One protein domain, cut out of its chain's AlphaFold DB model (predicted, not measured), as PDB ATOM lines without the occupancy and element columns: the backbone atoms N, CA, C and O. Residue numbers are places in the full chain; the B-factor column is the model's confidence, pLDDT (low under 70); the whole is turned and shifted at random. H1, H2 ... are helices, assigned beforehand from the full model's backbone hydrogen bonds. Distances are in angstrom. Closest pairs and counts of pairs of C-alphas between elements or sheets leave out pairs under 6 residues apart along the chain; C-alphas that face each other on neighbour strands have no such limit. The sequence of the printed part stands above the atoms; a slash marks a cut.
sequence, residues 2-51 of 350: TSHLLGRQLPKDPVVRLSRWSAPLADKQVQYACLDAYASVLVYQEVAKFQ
ATOM      1  N   THR A   2      27.686  12.454 -39.669       69.88
ATOM      2  CA  THR A   2      27.211  12.859 -41.009       69.88
ATOM      3  C   THR A   2      25.781  12.397 -41.311       69.88
ATOM      4  O   THR A   2      24.984  13.191 -41.782       69.88
ATOM      5  N   SER A   3      25.423  11.154 -40.962       76.62
ATOM      6  CA  SER A   3      24.062  10.628 -41.143       76.62
ATOM      7  C   SER A   3      23.001  11.314 -40.284       76.62
ATOM      8  O   SER A   3      21.886  11.500 -40.747       76.62
ATOM      9  N   HIS A   4      23.347  11.714 -39.057       75.81
ATOM     10  CA  HIS A   4      22.432  12.434 -38.170       75.81
ATOM     11  C   HIS A   4      22.227  13.881 -38.617       75.81
ATOM     12  O   HIS A   4      21.100  14.351 -38.612       75.81
ATOM     13  N   LEU A   5      23.303  14.572 -39.015       79.19
ATOM     14  CA  LEU A   5      23.225  15.968 -39.456       79.19
ATOM     15  C   LEU A   5      22.564  16.101 -40.829       79.19
ATOM     16  O   LEU A   5      21.740  16.979 -41.024       79.19
ATOM     17  N   LEU A   6      22.907  15.225 -41.775       82.81
ATOM     18  CA  LEU A   6      22.415  15.324 -43.151       82.81
ATOM     19  C   LEU A   6      21.134  14.516 -43.405       82.81
ATOM     20  O   LEU A   6      20.626  14.542 -44.522       82.81
ATOM     21  N   GLY A   7      20.669  13.718 -42.436       86.62
ATOM     22  CA  GLY A   7      19.535  12.798 -42.607       86.62
ATOM     23  C   GLY A   7      19.757  11.690 -43.647       86.62
ATOM     24  O   GLY A   7      18.826  10.972 -43.996       86.62
ATOM     25  N   ARG A   8      20.984  11.543 -44.165       85.62
ATOM     26  CA  ARG A   8      21.338  10.594 -45.229       85.62
ATOM     27  C   ARG A   8      22.684   9.939 -44.974       85.62
ATOM     28  O   ARG A   8      23.625  10.571 -44.489       85.62
ATOM     29  N   GLN A   9      22.794   8.668 -45.337       85.31
ATOM     30  CA  GLN A   9      24.048   7.932 -45.287       85.31
ATOM     31  C   GLN A   9      24.699   7.945 -46.668       85.31
ATOM     32  O   GLN A   9      24.067   7.618 -47.667       85.31
ATOM     33  N   LEU A  10      25.973   8.329 -46.728       81.12
ATOM     34  CA  LEU A  10      26.738   8.211 -47.965       81.12
ATOM     35  C   LEU A  10      27.023   6.731 -48.243       81.12
ATOM     36  O   LEU A  10      27.418   6.023 -47.308       81.12
ATOM     37  N   PRO A  11      26.864   6.265 -49.491       81.31
ATOM     38  CA  PRO A  11      27.190   4.899 -49.868       81.31
ATOM     39  C   PRO A  11      28.710   4.716 -49.803       81.31
ATOM     40  O   PRO A  11      29.445   5.083 -50.715       81.31
ATOM     41  N   LYS A  12      29.194   4.194 -48.674       81.00
ATOM     42  CA  LYS A  12      30.615   3.927 -48.447       81.00
ATOM     43  C   LYS A  12      30.865   2.435 -48.588       81.00
ATOM     44  O   LYS A  12      30.567   1.675 -47.671       81.00
ATOM     45  N   ASP A  13      31.424   2.037 -49.725       89.00
ATOM     46  CA  ASP A  13      31.858   0.659 -49.951       89.00
ATOM     47  C   ASP A  13      33.074   0.342 -49.048       89.00
ATOM     48  O   ASP A  13      34.127   0.984 -49.182       89.00
ATOM     49  N   PRO A  14      32.963  -0.619 -48.108       89.38
ATOM     50  CA  PRO A  14      34.063  -0.979 -47.219       89.38
ATOM     51  C   PRO A  14      35.270  -1.549 -47.975       89.38
ATOM     52  O   PRO A  14      36.401  -1.347 -47.529       89.38
ATOM     53  N   VAL A  15      35.063  -2.198 -49.127       95.06
ATOM     54  CA  VAL A  15      36.147  -2.756 -49.948       95.06
ATOM     55  C   VAL A  15      37.005  -1.633 -50.518       95.06
ATOM     56  O   VAL A  15      38.230  -1.676 -50.419       95.06
ATOM     57  N   VAL A  16      36.374  -0.583 -51.050       93.06
ATOM     58  CA  VAL A  16      37.082   0.599 -51.567       93.06
ATOM     59  C   VAL A  16      37.784   1.343 -50.433       93.06
ATOM     60  O   VAL A  16      38.953   1.710 -50.569       93.06
ATOM     61  N   ARG A  17      37.129   1.504 -49.280       90.25
ATOM     62  CA  ARG A  17      37.729   2.153 -48.105       90.25
ATOM     63  C   ARG A  17      39.014   1.454 -47.644       90.25
ATOM     64  O   ARG A  17      39.981   2.139 -47.313       90.25
ATOM     65  N   LEU A  18      39.021   0.121 -47.624       91.75
ATOM     66  CA  LEU A  18      40.145  -0.709 -47.167       91.75
ATOM     67  C   LEU A  18      41.126  -1.097 -48.290       91.75
ATOM     68  O   LEU A  18      42.053  -1.872 -48.058       91.75
ATOM     69  N   SER A  19      40.935  -0.577 -49.503       95.00
ATOM     70  CA  SER A  19      41.787  -0.873 -50.657       95.00
ATOM     71  C   SER A  19      43.178  -0.218 -50.565       95.00
ATOM     72  O   SER A  19      43.495   0.539 -49.646       95.00
ATOM     73  N   ARG A  20      44.053  -0.510 -51.535       96.94
ATOM     74  CA  ARG A  20      45.428   0.008 -51.567       96.94
ATOM     75  C   ARG A  20      45.476   1.448 -52.096       96.94
ATOM     76  O   ARG A  20      45.470   1.663 -53.302       96.94
ATOM     77  N   TRP A  21      45.602   2.424 -51.197       93.94
ATOM     78  CA  TRP A  21      45.680   3.865 -51.518       93.94
ATOM     79  C   TRP A  21      47.086   4.378 -51.888       93.94
ATOM     80  O   TRP A  21      47.264   5.564 -52.147       93.94
ATOM     81  N   SER A  22      48.104   3.512 -51.865       94.69
ATOM     82  CA  SER A  22      49.501   3.863 -52.174       94.69
ATOM     83  C   SER A  22      49.904   3.648 -53.639       94.69
ATOM     84  O   SER A  22      51.030   3.967 -54.009       94.69
ATOM     85  N   ALA A  23      49.016   3.081 -54.454       92.56
ATOM     86  CA  ALA A  23      49.196   2.883 -55.891       92.56
ATOM     87  C   ALA A  23      48.420   3.965 -56.675       92.56
ATOM     88  O   ALA A  23      47.645   4.703 -56.056       92.56
ATOM     89  N   PRO A  24      48.589   4.076 -58.010       95.88
ATOM     90  CA  PRO A  24      47.667   4.853 -58.834       95.88
ATOM     91  C   PRO A  24      46.215   4.481 -58.510       95.88
ATOM     92  O   PRO A  24      45.883   3.299 -58.406       95.88
ATOM     93  N   LEU A  25      45.383   5.496 -58.279       94.94
ATOM     94  CA  LEU A  25      44.032   5.306 -57.762       94.94
ATOM     95  C   LEU A  25      43.100   4.811 -58.867       94.94
ATOM     96  O   LEU A  25      43.057   5.391 -59.949       94.94
ATOM     97  N   ALA A  26      42.322   3.775 -58.570       96.50
ATOM     98  CA  ALA A  26      41.209   3.360 -59.413       96.50
ATOM     99  C   ALA A  26      40.039   4.353 -59.300       96.50
ATOM    100  O   ALA A  26      39.853   4.982 -58.255       96.50
ATOM    101  N   ASP A  27      39.181   4.416 -60.319       95.75
ATOM    102  CA  ASP A  27      38.048   5.355 -60.371       95.75
ATOM    103  C   ASP A  27      37.143   5.274 -59.137       95.75
ATOM    104  O   ASP A  27      36.737   6.293 -58.583       95.75
ATOM    105  N   LYS A  28      36.902   4.060 -58.621       94.38
ATOM    106  CA  LYS A  28      36.119   3.856 -57.392       94.38
ATOM    107  C   LYS A  28      36.764   4.509 -56.164       94.38
ATOM    108  O   LYS A  28      36.054   5.044 -55.319       94.38
ATOM    109  N   GLN A  29      38.096   4.484 -56.057       93.31
ATOM    110  CA  GLN A  29      38.828   5.143 -54.968       93.31
ATOM    111  C   GLN A  29      38.761   6.667 -55.109       93.31
ATOM    112  O   GLN A  29      38.554   7.362 -54.115       93.31
ATOM    113  N   VAL A  30      38.877   7.186 -56.337       93.12
ATOM    114  CA  VAL A  30      38.716   8.621 -56.617       93.12
ATOM    115  C   VAL A  30      37.309   9.083 -56.241       93.12
ATOM    116  O   VAL A  30      37.165  10.012 -55.450       93.12
ATOM    117  N   GLN A  31      36.274   8.386 -56.716       91.75
ATOM    118  CA  GLN A  31      34.879   8.683 -56.391       91.75
ATOM    119  C   GLN A  31      34.624   8.640 -54.879       91.75
ATOM    120  O   GLN A  31      34.000   9.550 -54.334       91.75
ATOM    121  N   TYR A  32      35.138   7.620 -54.186       90.00
ATOM    122  CA  TYR A  32      35.035   7.513 -52.731       90.00
ATOM    123  C   TYR A  32      35.673   8.723 -52.026       90.00
ATOM    124  O   TYR A  32      35.062   9.310 -51.132       90.00
ATOM    125  N   ALA A  33      36.875   9.134 -52.443       89.75
ATOM    126  CA  ALA A  33      37.560  10.294 -51.874       89.75
ATOM    127  C   ALA A  33      36.797  11.606 -52.138       89.75
ATOM    128  O   ALA A  33      36.668  12.437 -51.236       89.75
ATOM    129  N   CYS A  34      36.241  11.774 -53.339       89.12
ATOM    130  CA  CYS A  34      35.398  12.918 -53.686       89.12
ATOM    131  C   CYS A  34      34.119  12.965 -52.839       89.12
ATOM    132  O   CYS A  34      33.759  14.032 -52.344       89.12
ATOM    133  N   LEU A  35      33.459  11.824 -52.616       87.00
ATOM    134  CA  LEU A  35      32.275  11.744 -51.757       87.00
ATOM    135  C   LEU A  35      32.588  12.137 -50.307       87.00
ATOM    136  O   LEU A  35      31.778  12.825 -49.691       87.00
ATOM    137  N   ASP A  36      33.752  11.762 -49.768       86.69
ATOM    138  CA  ASP A  36      34.187  12.178 -48.426       86.69
ATOM    139  C   ASP A  36      34.444  13.694 -48.333       86.69
ATOM    140  O   ASP A  36      34.064  14.331 -47.341       86.69
ATOM    141  N   ALA A  37      35.020  14.296 -49.376       87.75
ATOM    142  CA  ALA A  37      35.201  15.747 -49.447       87.75
ATOM    143  C   ALA A  37      33.847  16.472 -49.542       87.75
ATOM    144  O   ALA A  37      33.569  17.377 -48.755       87.75
ATOM    145  N   TYR A  38      32.961  16.013 -50.430       87.44
ATOM    146  CA  TYR A  38      31.619  16.573 -50.602       87.44
ATOM    147  C   TYR A  38      30.786  16.481 -49.315       87.44
ATOM    148  O   TYR A  38      30.167  17.456 -48.892       87.44
ATOM    149  N   ALA A  39      30.842  15.339 -48.625       85.81
ATOM    150  CA  ALA A  39      30.232  15.156 -47.311       85.81
ATOM    151  C   ALA A  39      30.671  16.210 -46.298       85.81
ATOM    152  O   ALA A  39      29.857  16.685 -45.508       85.81
ATOM    153  N   SER A  40      31.962  16.545 -46.305       86.31
ATOM    154  CA  SER A  40      32.538  17.526 -45.388       86.31
ATOM    155  C   SER A  40      31.978  18.921 -45.655       86.31
ATOM    156  O   SER A  40      31.585  19.595 -44.706       86.31
ATOM    157  N   VAL A  41      31.843  19.311 -46.927       87.31
ATOM    158  CA  VAL A  41      31.221  20.590 -47.316       87.31
ATOM    159  C   VAL A  41      29.760  20.644 -46.878       87.31
ATOM    160  O   VAL A  41      29.339  21.628 -46.281       87.31
ATOM    161  N   LEU A  42      28.995  19.573 -47.100       86.50
ATOM    162  CA  LEU A  42      27.592  19.508 -46.685       86.50
ATOM    163  C   LEU A  42      27.428  19.595 -45.165       86.50
ATOM    164  O   LEU A  42      26.547  20.296 -44.680       86.50
ATOM    165  N   VAL A  43      28.275  18.895 -44.403       84.94
ATOM    166  CA  VAL A  43      28.276  18.994 -42.935       84.94
ATOM    167  C   VAL A  43      28.626  20.410 -42.501       84.94
ATOM    168  O   VAL A  43      27.962  20.934 -41.615       84.94
ATOM    169  N   TYR A  44      29.629  21.033 -43.122       84.75
ATOM    170  CA  TYR A  44      29.984  22.418 -42.830       84.75
ATOM    171  C   TYR A  44      28.820  23.365 -43.114       84.75
ATOM    172  O   TYR A  44      28.483  24.154 -42.245       84.75
ATOM    173  N   GLN A  45      28.166  23.256 -44.273       84.75
ATOM    174  CA  GLN A  45      26.995  24.065 -44.611       84.75
ATOM    175  C   GLN A  45      25.869  23.874 -43.595       84.75
ATOM    176  O   GLN A  45      25.289  24.857 -43.143       84.75
ATOM    177  N   GLU A  46      25.580  22.633 -43.198       84.25
ATOM    178  CA  GLU A  46      24.533  22.355 -42.215       84.25
ATOM    179  C   GLU A  46      24.883  22.914 -40.836       84.25
ATOM    180  O   GLU A  46      24.035  23.508 -40.185       84.25
ATOM    181  N   VAL A  47      26.141  22.787 -40.404       80.50
ATOM    182  CA  VAL A  47      26.622  23.378 -39.148       80.50
ATOM    183  C   VAL A  47      26.613  24.903 -39.227       80.50
ATOM    184  O   VAL A  47      26.185  25.544 -38.278       80.50
ATOM    185  N   ALA A  48      27.017  25.484 -40.355       79.62
ATOM    186  CA  ALA A  48      27.061  26.926 -40.578       79.62
ATOM    187  C   ALA A  48      25.664  27.560 -40.639       79.62
ATOM    188  O   ALA A  48      25.531  28.744 -40.335       79.62
ATOM    189  N   LYS A  49      24.612  26.788 -40.966       77.31
ATOM    190  CA  LYS A  49      23.222  27.239 -40.777       77.31
ATOM    191  C   LYS A  49      22.935  27.566 -39.314       77.31
ATOM    192  O   LYS A  49      22.107  28.425 -39.037       77.31
ATOM    193  N   PHE A  50      23.594  26.902 -38.372       77.31
ATOM    194  CA  PHE A  50      23.539  27.288 -36.971       77.31
ATOM    195  C   PHE A  50      24.596  28.366 -36.756       77.31
ATOM    196  O   PHE A  50      25.778  28.077 -36.569       77.31
ATOM    197  N   GLN A  51      24.172  29.627 -36.826       71.81
ATOM    198  CA  GLN A  51      25.051  30.735 -36.484       71.81
ATOM    199  C   GLN A  51      25.492  30.543 -35.030       71.81
ATOM    200  O   GLN A  51      24.645  30.410 -34.143       71.81
TER     201      GLN A  51
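What this domain is: This is residues 2 to 51 of the 350 residues of an uncharacterized protein of Ectocarpus sp. CCAP 1310/34 (UniProt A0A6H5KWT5). One long helix, H3, makes the longest axis, and the stretch before it folds back along one side of that helix. On that side the short helix H1 packs on H3 at residues 39 to 46, and the short helix H2 packs on it at residues 28 to 32, with the link of residues 7 to 13 running between the two. The printed part has 50 residues, with three named helices in the order H1, H2, H3 and no named strand; the class is all helix. The whole is loose, with a radius of gyration of the C-alphas of 13.1 A, and its outline is a rod spanning 42 by 16 by 13 A.

Where its parts are: H3 holds residues 27 to 49 and is 32.9 A long from first to last C-alpha, from C-alpha 27 at (38.048, 5.355, -60.371) to C-alpha 49 at (23.222, 27.239, -40.777). H2 holds residues 14 to 17 and is 4.9 A long. H1 holds residues 2 to 6, is 5.8 A long, and begins with C-alpha 2 at (27.211, 12.859, -41.009).

How they stand to each other: H2 touches H3, with residues 28 to 32 of H3 alone; the closest C-alphas are those of Val 16 and Gln 29, 5.9 A apart. H1 touches H3, with residues 39 to 46 of H3 alone; the closest C-alphas are those of Thr 2 and Val 43, 6.5 A apart. H1 and H2 are apart. In H1 and H3 every O i to N i+4 pair is within hydrogen-bond range; H2 is too short for such a pair, but its one O i to N i+3 pair is within range.

The domain as a whole: The two C-alphas farthest apart are those of Ala 23 and Gln 51, at 41.7 A. The printed part has no cut. The links from H1 to H2, 7 residues, and from H2 to H3, 9 residues, are short. The mean pLDDT of the printed part is 87.0, and residue 2 is under 70.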